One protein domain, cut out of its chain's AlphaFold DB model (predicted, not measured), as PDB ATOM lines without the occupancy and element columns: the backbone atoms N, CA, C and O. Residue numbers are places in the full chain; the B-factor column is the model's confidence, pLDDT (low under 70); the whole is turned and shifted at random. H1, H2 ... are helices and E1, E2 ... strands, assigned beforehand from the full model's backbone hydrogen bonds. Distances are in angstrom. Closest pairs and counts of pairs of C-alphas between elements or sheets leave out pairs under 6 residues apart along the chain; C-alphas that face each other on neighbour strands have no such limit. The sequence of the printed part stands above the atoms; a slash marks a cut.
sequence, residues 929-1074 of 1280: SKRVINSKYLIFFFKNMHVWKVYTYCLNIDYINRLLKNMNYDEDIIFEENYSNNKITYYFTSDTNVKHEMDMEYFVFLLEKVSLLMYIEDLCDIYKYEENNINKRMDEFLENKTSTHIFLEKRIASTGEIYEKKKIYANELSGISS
ATOM      1  N   SER A 929       9.920  26.761  28.697       48.22
ATOM      2  CA  SER A 929      11.260  27.278  28.444       48.22
ATOM      3  C   SER A 929      11.896  27.724  29.765       48.22
ATOM      4  O   SER A 929      11.625  28.817  30.257       48.22
ATOM      5  N   LYS A 930      12.715  26.856  30.381       56.59
ATOM      6  CA  LYS A 930      13.433  27.173  31.625       56.59
ATOM      7  C   LYS A 930      14.345  28.364  31.359       56.59
ATOM      8  O   LYS A 930      15.163  28.319  30.446       56.59
ATOM      9  N   ARG A 931      14.198  29.420  32.157       74.81
ATOM     10  CA  ARG A 931      14.950  30.669  32.002       74.81
ATOM     11  C   ARG A 931      16.107  30.656  32.976       74.81
ATOM     12  O   ARG A 931      15.893  30.609  34.187       74.81
ATOM     13  N   VAL A 932      17.309  30.641  32.419       79.44
ATOM     14  CA  VAL A 932      18.525  30.267  33.138       79.44
ATOM     15  C   VAL A 932      19.579  31.365  33.032       79.44
ATOM     16  O   VAL A 932      19.739  31.981  31.979       79.44
ATOM     17  N   ILE A 933      20.296  31.594  34.132       82.00
ATOM     18  CA  ILE A 933      21.469  32.463  34.226       82.00
ATOM     19  C   ILE A 933      22.619  31.649  34.801       82.00
ATOM     20  O   ILE A 933      22.532  31.220  35.950       82.00
ATOM     21  N   ASN A 934      23.719  31.502  34.065       86.69
ATOM     22  CA  ASN A 934      24.916  30.909  34.650       86.69
ATOM     23  C   ASN A 934      25.517  31.850  35.700       86.69
ATOM     24  O   ASN A 934      25.759  33.035  35.445       86.69
ATOM     25  N   SER A 935      25.745  31.328  36.900       88.00
ATOM     26  CA  SER A 935      26.126  32.129  38.061       88.00
ATOM     27  C   SER A 935      27.509  32.776  37.937       88.00
ATOM     28  O   SER A 935      27.739  33.807  38.579       88.00
ATOM     29  N   LYS A 936      28.407  32.259  37.076       90.62
ATOM     30  CA  LYS A 936      29.766  32.805  36.902       90.62
ATOM     31  C   LYS A 936      29.763  34.295  36.560       90.62
ATOM     32  O   LYS A 936      30.593  35.043  37.069       90.62
ATOM     33  N   TYR A 937      28.787  34.754  35.777       89.25
ATOM     34  CA  TYR A 937      28.694  36.159  35.386       89.25
ATOM     35  C   TYR A 937      28.284  37.066  36.551       89.25
ATOM     36  O   TYR A 937      28.737  38.204  36.631       89.25
ATOM     37  N   LEU A 938      27.495  36.567  37.509       89.62
ATOM     38  CA  LEU A 938      27.243  37.294  38.755       89.62
ATOM     39  C   LEU A 938      28.486  37.303  39.658       89.62
ATOM     40  O   LEU A 938      28.723  38.296  40.343       89.62
ATOM     41  N   ILE A 939      29.332  36.265  39.617       89.06
ATOM     42  CA  ILE A 939      30.643  36.290  40.287       89.06
ATOM     43  C   ILE A 939      31.549  37.351  39.649       89.06
ATOM     44  O   ILE A 939      32.094  38.178  40.382       89.06
ATOM     45  N   PHE A 940      31.662  37.389  38.311       89.25
ATOM     46  CA  PHE A 940      32.394  38.446  37.599       89.25
ATOM     47  C   PHE A 940      31.876  39.828  37.990       89.25
ATOM     48  O   PHE A 940      32.678  40.686  38.352       89.25
ATOM     49  N   PHE A 941      30.551  40.026  37.987       87.56
ATOM     50  CA  PHE A 941      29.929  41.278  38.406       87.56
ATOM     51  C   PHE A 941      30.389  41.656  39.812       87.56
ATOM     52  O   PHE A 941      31.127  42.625  39.969       87.56
ATOM     53  N   PHE A 942      30.042  40.856  40.826       86.50
ATOM     54  CA  PHE A 942      30.288  41.185  42.233       86.50
ATOM     55  C   PHE A 942      31.774  41.268  42.622       86.50
ATOM     56  O   PHE A 942      32.084  41.873  43.649       86.50
ATOM     57  N   LYS A 943      32.693  40.688  41.837       85.00
ATOM     58  CA  LYS A 943      34.147  40.809  42.041       85.00
ATOM     59  C   LYS A 943      34.775  41.988  41.274       85.00
ATOM     60  O   LYS A 943      35.795  42.493  41.736       85.00
ATOM     61  N   ASN A 944      34.166  42.475  40.186       80.00
ATOM     62  CA  ASN A 944      34.725  43.544  39.337       80.00
ATOM     63  C   ASN A 944      34.028  44.919  39.428       80.00
ATOM     64  O   ASN A 944      34.481  45.842  38.756       80.00
ATOM     65  N   MET A 945      33.017  45.122  40.289       68.81
ATOM     66  CA  MET A 945      32.237  46.387  40.432       68.81
ATOM     67  C   MET A 945      33.041  47.673  40.746       68.81
ATOM     68  O   MET A 945      32.461  48.751  40.879       68.81
ATOM     69  N   HIS A 946      34.357  47.565  40.937       67.19
ATOM     70  CA  HIS A 946      35.283  48.663  41.239       67.19
ATOM     71  C   HIS A 946      36.466  48.738  40.254       67.19
ATOM     72  O   HIS A 946      37.381  49.537  40.448       67.19
ATOM     73  N   VAL A 947      36.485  47.887  39.225       71.50
ATOM     74  CA  VAL A 947      37.567  47.794  38.241       71.50
ATOM     75  C   VAL A 947      37.153  48.567  36.996       71.50
ATOM     76  O   VAL A 947      36.119  48.269  36.405       71.50
ATOM     77  N   TRP A 948      37.954  49.561  36.612       67.31
ATOM     78  CA  TRP A 948      37.675  50.451  35.475       67.31
ATOM     79  C   TRP A 948      38.592  50.179  34.271       67.31
ATOM     80  O   TRP A 948      38.146  50.223  33.127       67.31
ATOM     81  N   LYS A 949      39.844  49.781  34.533       76.00
ATOM     82  CA  LYS A 949      40.847  49.476  33.504       76.00
ATOM     83  C   LYS A 949      40.542  48.176  32.769       76.00
ATOM     84  O   LYS A 949      40.587  47.112  33.384       76.00
ATOM     85  N   VAL A 950      40.378  48.264  31.447       77.94
ATOM     86  CA  VAL A 950      40.167  47.137  30.511       77.94
ATOM     87  C   VAL A 950      41.108  45.956  30.787       77.94
ATOM     88  O   VAL A 950      40.645  44.850  31.053       77.94
ATOM     89  N   TYR A 951      42.420  46.207  30.822       79.56
ATOM     90  CA  TYR A 951      43.459  45.199  31.084       79.56
ATOM     91  C   TYR A 951      43.227  44.428  32.397       79.56
ATOM     92  O   TYR A 951      43.215  43.198  32.423       79.56
ATOM     93  N   THR A 952      42.990  45.149  33.499       79.12
ATOM     94  CA  THR A 952      42.733  44.550  34.819       79.12
ATOM     95  C   THR A 952      41.390  43.821  34.854       79.12
ATOM     96  O   THR A 952      41.269  42.792  35.510       79.12
ATOM     97  N   TYR A 953      40.386  44.320  34.130       84.62
ATOM     98  CA  TYR A 953      39.065  43.700  34.040       84.62
ATOM     99  C   TYR A 953      39.126  42.334  33.344       84.62
ATOM    100  O   TYR A 953      38.599  41.356  33.875       84.62
ATOM    101  N   CYS A 954      39.829  42.246  32.210       85.31
ATOM    102  CA  CYS A 954      40.030  40.989  31.490       85.31
ATOM    103  C   CYS A 954      40.863  39.986  32.300       85.31
ATOM    104  O   CYS A 954      40.414  38.858  32.491       85.31
ATOM    105  N   LEU A 955      42.003  40.400  32.879       83.31
ATOM    106  CA  LEU A 955      42.795  39.517  33.750       83.31
ATOM    107  C   LEU A 955      41.981  38.970  34.933       83.31
ATOM    108  O   LEU A 955      42.142  37.809  35.311       83.31
ATOM    109  N   ASN A 956      41.083  39.776  35.506       85.38
ATOM    110  CA  ASN A 956      40.198  39.330  36.576       85.38
ATOM    111  C   ASN A 956      39.153  38.305  36.097       85.38
ATOM    112  O   ASN A 956      38.855  37.369  36.840       85.38
ATOM    113  N   ILE A 957      38.603  38.451  34.884       88.00
ATOM    114  CA  ILE A 957      37.708  37.450  34.273       88.00
ATOM    115  C   ILE A 957      38.468  36.137  34.045       88.00
ATOM    116  O   ILE A 957      38.023  35.094  34.523       88.00
ATOM    117  N   ASP A 958      39.647  36.186  33.418       85.81
ATOM    118  CA  ASP A 958      40.504  35.014  33.177       85.81
ATOM    119  C   ASP A 958      40.918  34.308  34.472       85.81
ATOM    120  O   ASP A 958      41.039  33.080  34.528       85.81
ATOM    121  N   TYR A 959      41.147  35.076  35.537       84.88
ATOM    122  CA  TYR A 959      41.480  34.527  36.843       84.88
ATOM    123  C   TYR A 959      40.290  33.833  37.502       84.88
ATOM    124  O   TYR A 959      40.415  32.685  37.929       84.88
ATOM    125  N   ILE A 960      39.118  34.480  37.527       87.25
ATOM    126  CA  ILE A 960      37.899  33.871  38.072       87.25
ATOM    127  C   ILE A 960      37.539  32.620  37.259       87.25
ATOM    128  O   ILE A 960      37.321  31.573  37.857       87.25
ATOM    129  N   ASN A 961      37.575  32.663  35.921       88.50
ATOM    130  CA  ASN A 961      37.347  31.486  35.073       88.50
ATOM    131  C   ASN A 961      38.275  30.313  35.435       88.50
ATOM    132  O   ASN A 961      37.816  29.171  35.530       88.50
ATOM    133  N   ARG A 962      39.564  30.575  35.697       86.19
ATOM    134  CA  ARG A 962      40.505  29.547  36.173       86.19
ATOM    135  C   ARG A 962      40.145  29.022  37.565       86.19
ATOM    136  O   ARG A 962      40.137  27.807  37.743       86.19
ATOM    137  N   LEU A 963      39.798  29.885  38.525       85.81
ATOM    138  CA  LEU A 963      39.357  29.464  39.863       85.81
ATOM    139  C   LEU A 963      38.098  28.582  39.804       85.81
ATOM    140  O   LEU A 963      38.111  27.468  40.329       85.81
ATOM    141  N   LEU A 964      37.041  29.037  39.118       88.38
ATOM    142  CA  LEU A 964      35.777  28.300  39.000       88.38
ATOM    143  C   LEU A 964      35.989  26.934  38.335       88.38
ATOM    144  O   LEU A 964      35.504  25.922  38.843       88.38
ATOM    145  N   LYS A 965      36.790  26.883  37.262       88.25
ATOM    146  CA  LYS A 965      37.163  25.636  36.583       88.25
ATOM    147  C   LYS A 965      37.961  24.693  37.490       88.25
ATOM    148  O   LYS A 965      37.672  23.500  37.510       88.25
ATOM    149  N   ASN A 966      38.913  25.209  38.269       85.06
ATOM    150  CA  ASN A 966      39.729  24.407  39.186       85.06
ATOM    151  C   ASN A 966      38.896  23.760  40.306       85.06
ATOM    152  O   ASN A 966      39.151  22.612  40.660       85.06
ATOM    153  N   MET A 967      37.869  24.447  40.824       85.81
ATOM    154  CA  MET A 967      36.914  23.855  41.778       85.81
ATOM    155  C   MET A 967      35.701  23.170  41.114       85.81
ATOM    156  O   MET A 967      34.757  22.770  41.805       85.81
ATOM    157  N   ASN A 968      35.718  23.017  39.783       85.75
ATOM    158  CA  ASN A 968      34.650  22.434  38.964       85.75
ATOM    159  C   ASN A 968      33.258  23.039  39.257       85.75
ATOM    160  O   ASN A 968      32.274  22.312  39.415       85.75
ATOM    161  N   TYR A 969      33.187  24.359  39.447       85.31
ATOM    162  CA  TYR A 969      31.956  25.094  39.739       85.31
ATOM    163  C   TYR A 969      31.338  25.625  38.447       85.31
ATOM    164  O   TYR A 969      31.765  26.646  37.913       85.31
ATOM    165  N   ASP A 970      30.321  24.908  37.986       85.44
ATOM    166  CA  ASP A 970      29.376  25.342  36.968       85.44
ATOM    167  C   ASP A 970      27.986  25.200  37.605       85.44
ATOM    168  O   ASP A 970      27.602  24.111  38.039       85.44
ATOM    169  N   GLU A 971      27.311  26.327  37.818       87.81
ATOM    170  CA  GLU A 971      26.073  26.439  38.595       87.81
ATOM    171  C   GLU A 971      25.170  27.446  37.897       87.81
ATOM    172  O   GLU A 971      25.552  28.601  37.683       87.81
ATOM    173  N   ASP A 972      23.952  27.016  37.612       89.12
ATOM    174  CA  ASP A 972      22.927  27.804  36.955       89.12
ATOM    175  C   ASP A 972      21.875  28.277  37.970       89.12
ATOM    176  O   ASP A 972      21.556  27.611  38.956       89.12
ATOM    177  N   ILE A 973      21.303  29.449  37.718       87.56
ATOM    178  CA  ILE A 973      20.200  30.024  38.487       87.56
ATOM    179  C   ILE A 973      18.967  30.042  37.587       87.56
ATOM    180  O   ILE A 973      19.022  30.548  36.465       87.56
ATOM    181  N   ILE A 974      17.859  29.481  38.064       87.31
ATOM    182  CA  ILE A 974      16.605  29.338  37.318       87.31
ATOM    183  C   ILE A 974      15.577  30.330  37.870       87.31
ATOM    184  O   ILE A 974      15.464  30.496  39.086       87.31
ATOM    185  N   PHE A 975      14.828  30.980  36.975       84.12
ATOM    186  CA  PHE A 975      13.890  32.055  37.311       84.12
ATOM    187  C   PHE A 975      12.458  31.745  36.863       84.12
ATOM    188  O   PHE A 975      12.222  31.311  35.736       84.12
ATOM    189  N   GLU A 976      11.502  32.036  37.744       83.38
ATOM    190  CA  GLU A 976      10.055  31.915  37.540       83.38
ATOM    191  C   GLU A 976       9.410  33.281  37.817       83.38
ATOM    192  O   GLU A 976       9.486  33.800  38.934       83.38
ATOM    193  N   GLU A 977       8.778  33.908  36.823       74.25
ATOM    194  CA  GLU A 977       8.221  35.251  36.978       74.25
ATOM    195  C   GLU A 977       6.774  35.268  37.483       74.25
ATOM    196  O   GLU A 977       5.915  34.501  37.054       74.25
ATOM    197  N   ASN A 978       6.465  36.231  38.351       78.00
ATOM    198  CA  ASN A 978       5.117  36.497  38.832       78.00
ATOM    199  C   ASN A 978       4.669  37.905  38.415       78.00
ATOM    200  O   ASN A 978       4.730  38.876  39.179       78.00
ATOM    201  N   TYR A 979       4.157  37.995  37.183       72.44
ATOM    202  CA  TYR A 979       3.586  39.212  36.600       72.44
ATOM    203  C   TYR A 979       2.445  39.844  37.403       72.44
ATOM    204  O   TYR A 979       2.145  41.017  37.176       72.44
ATOM    205  N   SER A 980       1.767  39.101  38.277       68.38
ATOM    206  CA  SER A 980       0.671  39.637  39.095       68.38
ATOM    207  C   SER A 980       1.189  40.483  40.257       68.38
ATOM    208  O   SER A 980       0.520  41.426  40.667       68.38
ATOM    209  N   ASN A 981       2.398  40.178  40.739       73.00
ATOM    210  CA  ASN A 981       3.005  40.795  41.919       73.00
ATOM    211  C   ASN A 981       4.248  41.652  41.594       73.00
ATOM    212  O   ASN A 981       4.898  42.120  42.524       73.00
ATOM    213  N   ASN A 982       4.611  41.812  40.311       76.56
ATOM    214  CA  ASN A 982       5.889  42.387  39.844       76.56
ATOM    215  C   ASN A 982       7.130  41.783  40.542       76.56
ATOM    216  O   ASN A 982       8.134  42.456  40.769       76.56
ATOM    217  N   LYS A 983       7.064  40.488  40.864       83.44
ATOM    218  CA  LYS A 983       8.146  39.733  41.504       83.44
ATOM    219  C   LYS A 983       8.672  38.644  40.590       83.44
ATOM    220  O   LYS A 983       7.959  38.172  39.706       83.44
ATOM    221  N   ILE A 984       9.900  38.217  40.848       85.00
ATOM    222  CA  ILE A 984      10.522  37.065  40.204       85.00
ATOM    223  C   ILE A 984      11.096  36.162  41.291       85.00
ATOM    224  O   ILE A 984      11.832  36.609  42.173       85.00
ATOM    225  N   THR A 985      10.711  34.894  41.237       87.44
ATOM    226  CA  THR A 985      11.207  33.829  42.103       87.44
ATOM    227  C   THR A 985      12.452  33.228  41.461       87.44
ATOM    228  O   THR A 985      12.475  33.037  40.246       87.44
ATOM    229  N   TYR A 986      13.480  32.915  42.245       89.44
ATOM    230  CA  TYR A 986      14.699  32.284  41.740       89.44
ATOM    231  C   TYR A 986      15.233  31.204  42.677       89.44
ATOM    232  O   TYR A 986      14.983  31.234  43.883       89.44
ATOM    233  N   TYR A 987      15.958  30.245  42.110       88.31
ATOM    234  CA  TYR A 987      16.626  29.163  42.831       88.31
ATOM    235  C   TYR A 987      17.854  28.677  42.055       88.31
ATOM    236  O   TYR A 987      17.950  28.872  40.843       88.31
ATOM    237  N   PHE A 988      18.799  28.055  42.753       87.31
ATOM    238  CA  PHE A 988      20.025  27.516  42.162       87.31
ATOM    239  C   PHE A 988      19.813  26.071  41.692       87.31
ATOM    240  O   PHE A 988      18.978  25.348  42.238       87.31
ATOM    241  N   THR A 989      20.590  25.611  40.712       86.50
ATOM    242  CA  THR A 989      20.553  24.212  40.264       86.50
ATOM    243  C   THR A 989      20.914  23.214  41.360       86.50
ATOM    244  O   THR A 989      20.331  22.130  41.397       86.50
ATOM    245  N   SER A 990      21.824  23.571  42.272       81.50
ATOM    246  CA  SER A 990      22.212  22.726  43.405       81.50
ATOM    247  C   SER A 990      21.183  22.685  44.541       81.50
ATOM    248  O   SER A 990      21.199  21.740  45.328       81.50
ATOM    249  N   ASP A 991      20.317  23.697  44.663       81.12
ATOM    250  CA  ASP A 991      19.262  23.762  45.681       81.12
ATOM    251  C   ASP A 991      17.959  24.313  45.088       81.12
ATOM    252  O   ASP A 991      17.663  25.509  45.107       81.12
ATOM    253  N   THR A 992      17.154  23.389  44.569       78.12
ATOM    254  CA  THR A 992      15.825  23.662  44.014       78.12
ATOM    255  C   THR A 992      14.734  23.806  45.082       78.12
ATOM    256  O   THR A 992      13.601  24.161  44.749       78.12
ATOM    257  N   ASN A 993      15.051  23.548  46.358       77.50
ATOM    258  CA  ASN A 993      14.109  23.671  47.473       77.50
ATOM    259  C   ASN A 993      14.099  25.095  48.044       77.50
ATOM    260  O   ASN A 993      13.047  25.588  48.461       77.50
ATOM    261  N   VAL A 994      15.253  25.769  48.060       80.88
ATOM    262  CA  VAL A 994      15.370  27.155  48.527       80.88
ATOM    263  C   VAL A 994      15.024  28.124  47.393       80.88
ATOM    264  O   VAL A 994      15.869  28.586  46.633       80.88
ATOM    265  N   LYS A 995      13.732  28.455  47.303       85.25
ATOM    266  CA  LYS A 995      13.227  29.523  46.431       85.25
ATOM    267  C   LYS A 995      13.305  30.886  47.122       85.25
ATOM    268  O   LYS A 995      12.729  31.091  48.191       85.25
ATOM    269  N   HIS A 996      13.988  31.825  46.478       85.81
ATOM    270  CA  HIS A 996      14.119  33.226  46.872       85.81
ATOM    271  C   HIS A 996      13.212  34.120  46.006       85.81
ATOM    272  O   HIS A 996      12.842  33.737  44.901       85.81
ATOM    273  N   GLU A 997      12.887  35.334  46.461       87.00
ATOM    274  CA  GLU A 997      12.150  36.337  45.673       87.00
ATOM    275  C   GLU A 997      12.999  37.596  45.442       87.00
ATOM    276  O   GLU A 997      13.754  38.013  46.323       87.00
ATOM    277  N   MET A 998      12.813  38.252  44.294       87.81
ATOM    278  CA  MET A 998      13.312  39.599  44.009       87.81
ATOM    279  C   MET A 998      12.288  40.453  43.235       87.81
ATOM    280  O   MET A 998      11.314  39.932  42.689       87.81
ATOM    281  N   ASP A 999      12.495  41.771  43.214       84.88
ATOM    282  CA  ASP A 999      11.703  42.722  42.419       84.88
ATOM    283  C   ASP A 999      12.034  42.602  40.917       84.88
ATOM    284  O   ASP A 999      13.179  42.339  40.539       84.88
ATOM    285  N   MET A1000      11.032  42.780  40.052       81.12
ATOM    286  CA  MET A1000      11.177  42.626  38.599       81.12
ATOM    287  C   MET A1000      12.088  43.687  37.952       81.12
ATOM    288  O   MET A1000      12.750  43.376  36.964       81.12
ATOM    289  N   GLU A1001      12.178  44.902  38.499       77.00
ATOM    290  CA  GLU A1001      13.116  45.932  38.024       77.00
ATOM    291  C   GLU A1001      14.554  45.591  38.430       77.00
ATOM    292  O   GLU A1001      15.472  45.690  37.614       77.00
ATOM    293  N   TYR A1002      14.753  45.102  39.661       83.50
ATOM    294  CA  TYR A1002      16.069  44.656  40.125       83.50
ATOM    295  C   TYR A1002      16.578  43.432  39.343       83.50
ATOM    296  O   TYR A1002      17.758  43.368  38.996       83.50
ATOM    297  N   PHE A1003      15.693  42.494  38.989       84.19
ATOM    298  CA  PHE A1003      16.037  41.396  38.081       84.19
ATOM    299  C   PHE A1003      16.489  41.909  36.709       84.19
ATOM    300  O   PHE A1003      17.510  41.456  36.200       84.19
ATOM    301  N   VAL A1004      15.776  42.879  36.124       78.19
ATOM    302  CA  VAL A1004      16.157  43.481  34.836       78.19
ATOM    303  C   VAL A1004      17.516  44.190  34.918       78.19
ATOM    304  O   VAL A1004      18.334  44.019  34.018       78.19
ATOM    305  N   PHE A1005      17.813  44.884  36.020       79.44
ATOM    306  CA  PHE A1005      19.153  45.419  36.293       79.44
ATOM    307  C   PHE A1005      20.230  44.313  36.331       79.44
ATOM    308  O   PHE A1005      21.287  44.466  35.722       79.44
ATOM    309  N   LEU A1006      19.978  43.171  36.986       83.38
ATOM    310  CA  LEU A1006      20.934  42.053  36.995       83.38
ATOM    311  C   LEU A1006      21.103  41.411  35.606       83.38
ATOM    312  O   LEU A1006      22.230  41.093  35.222       83.38
ATOM    313  N   LEU A1007      20.017  41.262  34.837       78.50
ATOM    314  CA  LEU A1007      20.070  40.777  33.453       78.50
ATOM    315  C   LEU A1007      20.937  41.671  32.568       78.50
ATOM    316  O   LEU A1007      21.729  41.167  31.769       78.50
ATOM    317  N   GLU A1008      20.793  42.989  32.719       75.06
ATOM    318  CA  GLU A1008      21.590  43.984  32.010       75.06
ATOM    319  C   GLU A1008      23.085  43.752  32.268       75.06
ATOM    320  O   GLU A1008      23.869  43.620  31.327       75.06
ATOM    321  N   LYS A1009      23.479  43.600  33.541       80.38
ATOM    322  CA  LYS A1009      24.899  43.484  33.906       80.38
ATOM    323  C   LYS A1009      25.506  42.158  33.459       80.38
ATOM    324  O   LYS A1009      26.625  42.158  32.953       80.38
ATOM    325  N   VAL A1010      24.771  41.047  33.564       81.25
ATOM    326  CA  VAL A1010      25.246  39.747  33.060       81.25
ATOM    327  C   VAL A1010      25.394  39.747  31.536       81.25
ATOM    328  O   VAL A1010      26.401  39.263  31.028       81.25
ATOM    329  N   SER A1011      24.448  40.335  30.800       73.94
ATOM    330  CA  SER A1011      24.527  40.400  29.333       73.94
ATOM    331  C   SER A1011      25.737  41.210  28.854       73.94
ATOM    332  O   SER A1011      26.432  40.807  27.922       73.94
ATOM    333  N   LEU A1012      26.019  42.338  29.519       75.50
ATOM    334  CA  LEU A1012      27.213  43.146  29.264       75.50
ATOM    335  C   LEU A1012      28.502  42.375  29.598       75.50
ATOM    336  O   LEU A1012      29.473  42.459  28.851       75.50
ATOM    337  N   LEU A1013      28.503  41.587  30.677       82.06
ATOM    338  CA  LEU A1013      29.639  40.750  31.078       82.06
ATOM    339  C   LEU A1013      29.906  39.579  30.131       82.06
ATOM    340  O   LEU A1013      31.071  39.283  29.883       82.06
ATOM    341  N   MET A1014      28.869  38.952  29.569       77.75
ATOM    342  CA  MET A1014      29.024  37.952  28.504       77.75
ATOM    343  C   MET A1014      29.741  38.541  27.289       77.75
ATOM    344  O   MET A1014      30.671  37.942  26.762       77.75
ATOM    345  N   TYR A1015      29.350  39.748  26.879       75.56
ATOM    346  CA  TYR A1015      29.995  40.427  25.761       75.56
ATOM    347  C   TYR A1015      31.442  40.852  26.072       75.56
ATOM    348  O   TYR A1015      32.305  40.709  25.211       75.56
ATOM    349  N   ILE A1016      31.746  41.310  27.296       78.88
ATOM    350  CA  ILE A1016      33.136  41.601  27.690       78.88
ATOM    351  C   ILE A1016      33.989  40.330  27.753       78.88
ATOM    352  O   ILE A1016      35.116  40.371  27.276       78.88
ATOM    353  N   GLU A1017      33.486  39.213  28.292       84.00
ATOM    354  CA  GLU A1017      34.224  37.939  28.296       84.00
ATOM    355  C   GLU A1017      34.628  37.538  26.866       84.00
ATOM    356  O   GLU A1017      35.798  37.259  26.617       84.00
ATOM    357  N   ASP A1018      33.700  37.631  25.909       75.12
ATOM    358  CA  ASP A1018      33.951  37.383  24.482       75.12
ATOM    359  C   ASP A1018      34.984  38.318  23.835       75.12
ATOM    360  O   ASP A1018      35.665  37.907  22.893       75.12
ATOM    361  N   LEU A1019      35.102  39.566  24.299       74.75
ATOM    362  CA  LEU A1019      36.120  40.502  23.814       74.75
ATOM    363  C   LEU A1019      37.476  40.301  24.510       74.75
ATOM    364  O   LEU A1019      38.515  40.438  23.863       74.75
ATOM    365  N   CYS A1020      37.486  39.925  25.790       77.88
ATOM    366  CA  CYS A1020      38.698  39.539  26.516       77.88
ATOM    367  C   CYS A1020      39.307  38.244  25.943       77.88
ATOM    368  O   CYS A1020      40.517  38.195  25.741       77.88
ATOM    369  N   ASP A1021      38.481  37.258  25.556       72.81
ATOM    370  CA  ASP A1021      38.882  36.022  24.848       72.81
ATOM    371  C   ASP A1021      39.737  36.295  23.579       72.81
ATOM    372  O   ASP A1021      40.489  35.424  23.130       72.81
ATOM    373  N   ILE A1022      39.632  37.489  22.975       66.06
ATOM    374  CA  ILE A1022      40.407  37.894  21.787       66.06
ATOM    375  C   ILE A1022      41.848  38.300  22.154       66.06
ATOM    376  O   ILE A1022      42.756  38.102  21.343       66.06
ATOM    377  N   TYR A1023      42.082  38.826  23.364       60.94
ATOM    378  CA  TYR A1023      43.357  39.413  23.791       60.94
ATOM    379  C   TYR A1023      43.925  38.716  25.027       60.94
ATOM    380  O   TYR A1023      43.623  39.066  26.165       60.94
ATOM    381  N   LYS A1024      44.842  37.772  24.798       56.31
ATOM    382  CA  LYS A1024      45.631  37.161  25.875       56.31
ATOM    383  C   LYS A1024      46.662  38.150  26.409       56.31
ATOM    384  O   LYS A1024      47.735  38.313  25.831       56.31
ATOM    385  N   TYR A1025      46.327  38.791  27.519       60.81
ATOM    386  CA  TYR A1025      47.245  39.626  28.284       60.81
ATOM    387  C   TYR A1025      48.253  38.763  29.061       60.81
ATOM    388  O   TYR A1025      47.902  37.707  29.585       60.81
ATOM    389  N   GLU A1026      49.511  39.203  29.143       50.09
ATOM    390  CA  GLU A1026      50.553  38.469  29.875       50.09
ATOM    391  C   GLU A1026      50.280  38.452  31.388       50.09
ATOM    392  O   GLU A1026      49.948  39.482  31.982       50.09
ATOM    393  N   GLU A1027      50.444  37.283  32.018       51.31
ATOM    394  CA  GLU A1027      50.125  37.085  33.435       51.31
ATOM    395  C   GLU A1027      51.074  37.872  34.352       51.31
ATOM    396  O   GLU A1027      52.210  37.474  34.603       51.31
ATOM    397  N   ASN A1028      50.574  38.980  34.903       51.50
ATOM    398  CA  ASN A1028      51.246  39.778  35.926       51.50
ATOM    399  C   ASN A1028      50.500  39.715  37.267       51.50
ATOM    400  O   ASN A1028      49.295  39.478  37.304       51.50
ATOM    401  N   ASN A1029      51.242  39.921  38.365       50.22
ATOM    402  CA  ASN A1029      50.837  39.660  39.757       50.22
ATOM    403  C   ASN A1029      49.362  39.970  40.082       50.22
ATOM    404  O   ASN A1029      48.979  41.116  40.324       50.22
ATOM    405  N   ILE A1030      48.558  38.908  40.152       56.69
ATOM    406  CA  ILE A1030      47.120  38.969  40.420       56.69
ATOM    407  C   ILE A1030      46.868  39.260  41.907       56.69
ATOM    408  O   ILE A1030      47.597  38.814  42.799       56.69
ATOM    409  N   ASN A1031      45.822  40.037  42.191       55.53
ATOM    410  CA  ASN A1031      45.493  40.472  43.542       55.53
ATOM    411  C   ASN A1031      44.859  39.332  44.363       55.53
ATOM    412  O   ASN A1031      43.657  39.098  44.270       55.53
ATOM    413  N   LYS A1032      45.653  38.688  45.232       56.25
ATOM    414  CA  LYS A1032      45.247  37.572  46.120       56.25
ATOM    415  C   LYS A1032      43.986  37.817  46.970       56.25
ATOM    416  O   LYS A1032      43.396  36.871  47.475       56.25
ATOM    417  N   ARG A1033      43.522  39.065  47.123       59.09
ATOM    418  CA  ARG A1033      42.217  39.374  47.747       59.09
ATOM    419  C   ARG A1033      41.006  38.911  46.918       59.09
ATOM    420  O   ARG A1033      39.879  38.985  47.397       59.09
ATOM    421  N   MET A1034      41.201  38.455  45.680       65.75
ATOM    422  CA  MET A1034      40.128  37.874  44.868       65.75
ATOM    423  C   MET A1034      39.705  36.473  45.328       65.75
ATOM    424  O   MET A1034      38.551  36.112  45.097       65.75
ATOM    425  N   ASP A1035      40.576  35.735  46.018       66.56
ATOM    426  CA  ASP A1035      40.349  34.331  46.397       66.56
ATOM    427  C   ASP A1035      39.337  34.190  47.540       66.56
ATOM    428  O   ASP A1035      38.584  33.220  47.596       66.56
ATOM    429  N   GLU A1036      39.273  35.196  48.416       66.38
ATOM    430  CA  GLU A1036      38.392  35.237  49.586       66.38
ATOM    431  C   GLU A1036      36.932  34.955  49.177       66.38
ATOM    432  O   GLU A1036      36.377  35.610  48.280       66.38
ATOM    433  N   PHE A1037      36.307  33.968  49.823       72.94
ATOM    434  CA  PHE A1037      34.966  33.441  49.521       72.94
ATOM    435  C   PHE A1037      34.813  32.631  48.212       72.94
ATOM    436  O   PHE A1037      33.756  32.026  48.028       72.94
ATOM    437  N   LEU A1038      35.827  32.540  47.342       81.56
ATOM    438  CA  LEU A1038      35.835  31.680  46.137       81.56
ATOM    439  C   LEU A1038      36.634  30.373  46.321       81.56
ATOM    440  O   LEU A1038      36.890  29.653  45.361       81.56
ATOM    441  N   GLU A1039      37.003  30.051  47.561       79.19
ATOM    442  CA  GLU A1039      37.814  28.882  47.937       79.19
ATOM    443  C   GLU A1039      37.173  27.529  47.579       79.19
ATOM    444  O   GLU A1039      37.878  26.549  47.343       79.19
ATOM    445  N   ASN A1040      35.840  27.436  47.603       83.69
ATOM    446  CA  ASN A1040      35.101  26.212  47.293       83.69
ATOM    447  C   ASN A1040      33.660  26.499  46.830       83.69
ATOM    448  O   ASN A1040      33.153  27.621  46.924       83.69
ATOM    449  N   LYS A1041      32.968  25.455  46.352       85.75
ATOM    450  CA  LYS A1041      31.585  25.554  45.850       85.75
ATOM    451  C   LYS A1041      30.625  26.161  46.879       85.75
ATOM    452  O   LYS A1041      29.845  27.049  46.548       85.75
ATOM    453  N   THR A1042      30.711  25.720  48.133       84.75
ATOM    454  CA  THR A1042      29.815  26.148  49.216       84.75
ATOM    455  C   THR A1042      30.056  27.605  49.613       84.75
ATOM    456  O   THR A1042      29.096  28.351  49.801       84.75
ATOM    457  N   SER A1043      31.317  28.048  49.701       84.38
ATOM    458  CA  SER A1043      31.639  29.459  49.963       84.38
ATOM    459  C   SER A1043      31.159  30.361  48.823       84.38
ATOM    460  O   SER A1043      30.580  31.414  49.085       84.38
ATOM    461  N   THR A1044      31.316  29.903  47.578       86.06
ATOM    462  CA  THR A1044      30.922  30.623  46.359       86.06
ATOM    463  C   THR A1044      29.405  30.786  46.251       86.06
ATOM    464  O   THR A1044      28.917  31.891  46.016       86.06
ATOM    465  N   HIS A1045      28.648  29.720  46.513       85.44
ATOM    466  CA  HIS A1045      27.185  29.752  46.548       85.44
ATOM    467  C   HIS A1045      26.669  30.701  47.653       85.44
ATOM    468  O   HIS A1045      25.839  31.572  47.398       85.44
ATOM    469  N   ILE A1046      27.239  30.631  48.867       85.00
ATOM    470  CA  ILE A1046      26.906  31.544  49.981       85.00
ATOM    471  C   ILE A1046      27.305  33.002  49.674       85.00
ATOM    472  O   ILE A1046      26.637  33.939  50.120       85.00
ATOM    473  N   PHE A1047      28.396  33.225  48.936       88.06
ATOM    474  CA  PHE A1047      28.791  34.549  48.452       88.06
ATOM    475  C   PHE A1047      27.748  35.105  47.474       88.06
ATOM    476  O   PHE A1047      27.305  36.240  47.656       88.06
ATOM    477  N   LEU A1048      27.307  34.306  46.499       88.75
ATOM    478  CA  LEU A1048      26.282  34.685  45.524       88.75
ATOM    479  C   LEU A1048      24.941  35.018  46.188       88.75
ATOM    480  O   LEU A1048      24.444  36.124  45.982       88.75
ATOM    481  N   GLU A1049      24.402  34.135  47.035       86.19
ATOM    482  CA  GLU A1049      23.148  34.357  47.780       86.19
ATOM    483  C   GLU A1049      23.169  35.719  48.505       86.19
ATOM    484  O   GLU A1049      22.307  36.584  48.305       86.19
ATOM    485  N   LYS A1050      24.225  35.962  49.293       86.00
ATOM    486  CA  LYS A1050      24.403  37.209  50.051       86.00
ATOM    487  C   LYS A1050      24.581  38.432  49.153       86.00
ATOM    488  O   LYS A1050      24.104  39.511  49.512       86.00
ATOM    489  N   ARG A1051      25.284  38.315  48.023       87.12
ATOM    490  CA  ARG A1051      25.554  39.446  47.118       87.12
ATOM    491  C   ARG A1051      24.340  39.816  46.272       87.12
ATOM    492  O   ARG A1051      24.078  41.011  46.136       87.12
ATOM    493  N   ILE A1052      23.546  38.845  45.817       88.44
ATOM    494  CA  ILE A1052      22.261  39.097  45.148       88.44
ATOM    495  C   ILE A1052      21.309  39.823  46.108       88.44
ATOM    496  O   ILE A1052      20.750  40.856  45.737       88.44
ATOM    497  N   ALA A1053      21.179  39.355  47.355       83.06
ATOM    498  CA  ALA A1053      20.312  39.987  48.353       83.06
ATOM    499  C   ALA A1053      20.779  41.403  48.751       83.06
ATOM    500  O   ALA A1053      20.005  42.360  48.686       83.06
ATOM    501  N   SER A1054      22.054  41.568  49.125       79.62
ATOM    502  CA  SER A1054      22.585  42.865  49.588       79.62
ATOM    503  C   SER A1054      22.669  43.923  48.482       79.62
ATOM    504  O   SER A1054      22.470  45.107  48.758       79.62
ATOM    505  N   THR A1055      22.893  43.522  47.227       79.44
ATOM    506  CA  THR A1055      22.848  44.450  46.084       79.44
ATOM    507  C   THR A1055      21.406  44.852  45.755       79.44
ATOM    508  O   THR A1055      21.168  46.018  45.451       79.44
ATOM    509  N   GLY A1056      20.426  43.959  45.948       80.62
ATOM    510  CA  GLY A1056      18.997  44.282  45.831       80.62
ATOM    511  C   GLY A1056      18.531  45.277  46.892       80.62
ATOM    512  O   GLY A1056      17.826  46.235  46.590       80.62
ATOM    513  N   GLU A1057      19.019  45.135  48.126       77.62
ATOM    514  CA  GLU A1057      18.827  46.143  49.171       77.62
ATOM    515  C   GLU A1057      19.414  47.518  48.802       77.62
ATOM    516  O   GLU A1057      18.844  48.544  49.176       77.62
ATOM    517  N   ILE A1058      20.564  47.567  48.122       70.69
ATOM    518  CA  ILE A1058      21.177  48.821  47.649       70.69
ATOM    519  C   ILE A1058      20.368  49.412  46.486       70.69
ATOM    520  O   ILE A1058      20.160  50.627  46.456       70.69
ATOM    521  N   TYR A1059      19.886  48.562  45.573       75.62
ATOM    522  CA  TYR A1059      19.030  48.941  44.453       75.62
ATOM    523  C   TYR A1059      17.723  49.574  44.934       75.62
ATOM    524  O   TYR A1059      17.454  50.720  44.597       75.62
ATOM    525  N   GLU A1060      16.964  48.909  45.811       74.25
ATOM    526  CA  GLU A1060      15.698  49.443  46.335       74.25
ATOM    527  C   GLU A1060      15.889  50.763  47.105       74.25
ATOM    528  O   GLU A1060      15.109  51.703  46.946       74.25
ATOM    529  N   LYS A1061      16.982  50.908  47.869       67.62
ATOM    530  CA  LYS A1061      17.327  52.189  48.516       67.62
ATOM    531  C   LYS A1061      17.572  53.292  47.477       67.62
ATOM    532  O   LYS A1061      17.056  54.396  47.638       67.62
ATOM    533  N   LYS A1062      18.316  53.005  46.400       61.06
ATOM    534  CA  LYS A1062      18.566  53.958  45.300       61.06
ATOM    535  C   LYS A1062      17.312  54.241  44.461       61.06
ATOM    536  O   LYS A1062      17.118  55.391  44.086       61.06
ATOM    537  N   LYS A1063      16.423  53.266  44.258       65.50
ATOM    538  CA  LYS A1063      15.119  53.392  43.579       65.50
ATOM    539  C   LYS A1063      14.159  54.321  44.317       65.50
ATOM    540  O   LYS A1063      13.539  55.173  43.686       65.50
ATOM    541  N   ILE A1064      14.104  54.249  45.650       63.09
ATOM    542  CA  ILE A1064      13.358  55.229  46.459       63.09
ATOM    543  C   ILE A1064      13.912  56.643  46.224       63.09
ATOM    544  O   ILE A1064      13.146  57.542  45.883       63.09
ATOM    545  N   TYR A1065      15.233  56.838  46.310       51.88
ATOM    546  CA  TYR A1065      15.846  58.147  46.038       51.88
ATOM    547  C   TYR A1065      15.662  58.617  44.585       51.88
ATOM    548  O   TYR A1065      15.525  59.814  44.353       51.88
ATOM    549  N   ALA A1066      15.638  57.705  43.609       50.41
ATOM    550  CA  ALA A1066      15.389  58.020  42.204       50.41
ATOM    551  C   ALA A1066      13.948  58.482  41.961       50.41
ATOM    552  O   ALA A1066      13.738  59.446  41.235       50.41
ATOM    553  N   ASN A1067      12.965  57.873  42.624       52.06
ATOM    554  CA  ASN A1067      11.565  58.296  42.551       52.06
ATOM    555  C   ASN A1067      11.301  59.607  43.322       52.06
ATOM    556  O   ASN A1067      10.430  60.384  42.940       52.06
ATOM    557  N   GLU A1068      12.094  59.914  44.357       44.59
ATOM    558  CA  GLU A1068      12.157  61.259  44.958       44.59
ATOM    559  C   GLU A1068      12.852  62.297  44.046       44.59
ATOM    560  O   GLU A1068      12.712  63.501  44.273       44.59
ATOM    561  N   LEU A1069      13.598  61.852  43.026       36.28
ATOM    562  CA  LEU A1069      14.365  62.691  42.095       36.28
ATOM    563  C   LEU A1069      13.715  62.875  40.723       36.28
ATOM    564  O   LEU A1069      13.901  63.933  40.129       36.28
ATOM    565  N   SER A1070      12.949  61.908  40.221       36.94
ATOM    566  CA  SER A1070      12.272  62.017  38.925       36.94
ATOM    567  C   SER A1070      11.290  63.191  38.924       36.94
ATOM    568  O   SER A1070      11.331  64.014  38.018       36.94
ATOM    569  N   GLY A1071      10.549  63.389  40.021       33.66
ATOM    570  CA  GLY A1071       9.742  64.594  40.281       33.66
ATOM    571  C   GLY A1071      10.529  65.905  40.484       33.66
ATOM    572  O   GLY A1071       9.933  66.918  40.841       33.66
ATOM    573  N   ILE A1072      11.854  65.893  40.297       34.59
ATOM    574  CA  ILE A1072      12.745  67.065  40.251       34.59
ATOM    575  C   ILE A1072      13.421  67.182  38.865       34.59
ATOM    576  O   ILE A1072      13.822  68.279  38.484       34.59
ATOM    577  N   SER A1073      13.548  66.087  38.101       32.25
ATOM    578  CA  SER A1073      14.257  66.052  36.811       32.25
ATOM    579  C   SER A1073      13.365  65.960  35.565       32.25
ATOM    580  O   SER A1073      13.861  66.219  34.471       32.25
ATOM    581  N   SER A1074      12.085  65.585  35.683       29.39
ATOM    582  CA  SER A1074      11.236  65.275  34.517       29.39
ATOM    583  C   SER A1074      10.338  66.415  34.008       29.39
ATOM    584  O   SER A1074       9.694  66.231  32.975       29.39
TER     585      SER A1074
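Overview. This is residues 929 to 1074 of the 1280 residues of an uncharacterized protein of Plasmodium gallinaceum (UniProt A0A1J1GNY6). A short helix, H1, sits in the middle, with a small, strongly twisted sheet toward one end of the body and H2 across the opposite end. H3 runs from the sheet to H2 past one side of H1, while the long H4 passes on the other side of H1, and its residues 1064 to 1073 stick out as an arm. The 146 printed residues hold four named helices and four named strands, in the order E1 H1 H2 E2 E3 E4 H3 H4; the sheet, E1 E2 E3 E4, is antiparallel. The class is mixed, helices and strands, and the whole is compact, with a radius of gyration of the C-alphas of 16.8 A and spans of 48 by 42 by 28 A.

Along the chain. Find C-alpha 931 at (14.950, 30.669, 32.002), where E1 begins, residues 931 to 934. H1 follows at residues 936 to 944, then H2 at 950 to 966, 24.3 A long. Next come E2 at 972 to 978, E3 at 983 to 988 and E4 at 991 to 999; E4 bends by 71 degrees at residue 994. From C-alpha 1000 at (11.177, 42.626, 38.599), H3 runs 30.2 A to residue 1020. H4, residues 1041 to 1073, runs 45.0 A to C-alpha 1073 at (14.257, 66.052, 36.811), with a kink of 33 degrees near residue 1067.

Arrangement. Look first at edge strand E1, antiparallel to E2, with N 933 and O 973 2.9 A apart. E2, E3 and E4 form a meander, each strand the antiparallel neighbour of the one before: N 976 and O 985 are 2.9 A apart, and N 996 and O 986 2.8 A. H3 is on one face of the sheet, making two layers, at a height over the sheet of 11.2 A. H4 only grazes the sheet, with residues 1045 to 1060. H1 and H3 are the hubs, touching three helices each. They touch about perpendicular, at 87 degrees, the closest C-alphas being those of Tyr 937 and Val 1010, 5.5 A apart. H1 touches H2 at a steep tilt of 46 degrees, closest at Phe 940 and Ile 957, whose C-alphas are 6.3 A apart. H4 only just touches H3, with 3 pairs of C-alphas within 8 A, the closest those of Tyr 1002 and Gly 1056, 6.4 A. Every O i to N i+4 pair is within hydrogen-bond range in H1, H2 and H3, and 27 of 29 in H4.

Size, cuts and confidence. The C-alphas of Ser 980 and Glu 1026, 50.7 A apart, are the two farthest from each other. The printed part has no cut. The link from H3 to H4, residues 1021 to 1040, is long; the other links are tight. Residues 1064 to 1074 stand free. The mean pLDDT of the printed part is 75.9; look for values under 70 at residues 1022 to 1036 and 1061 to 1074, among others.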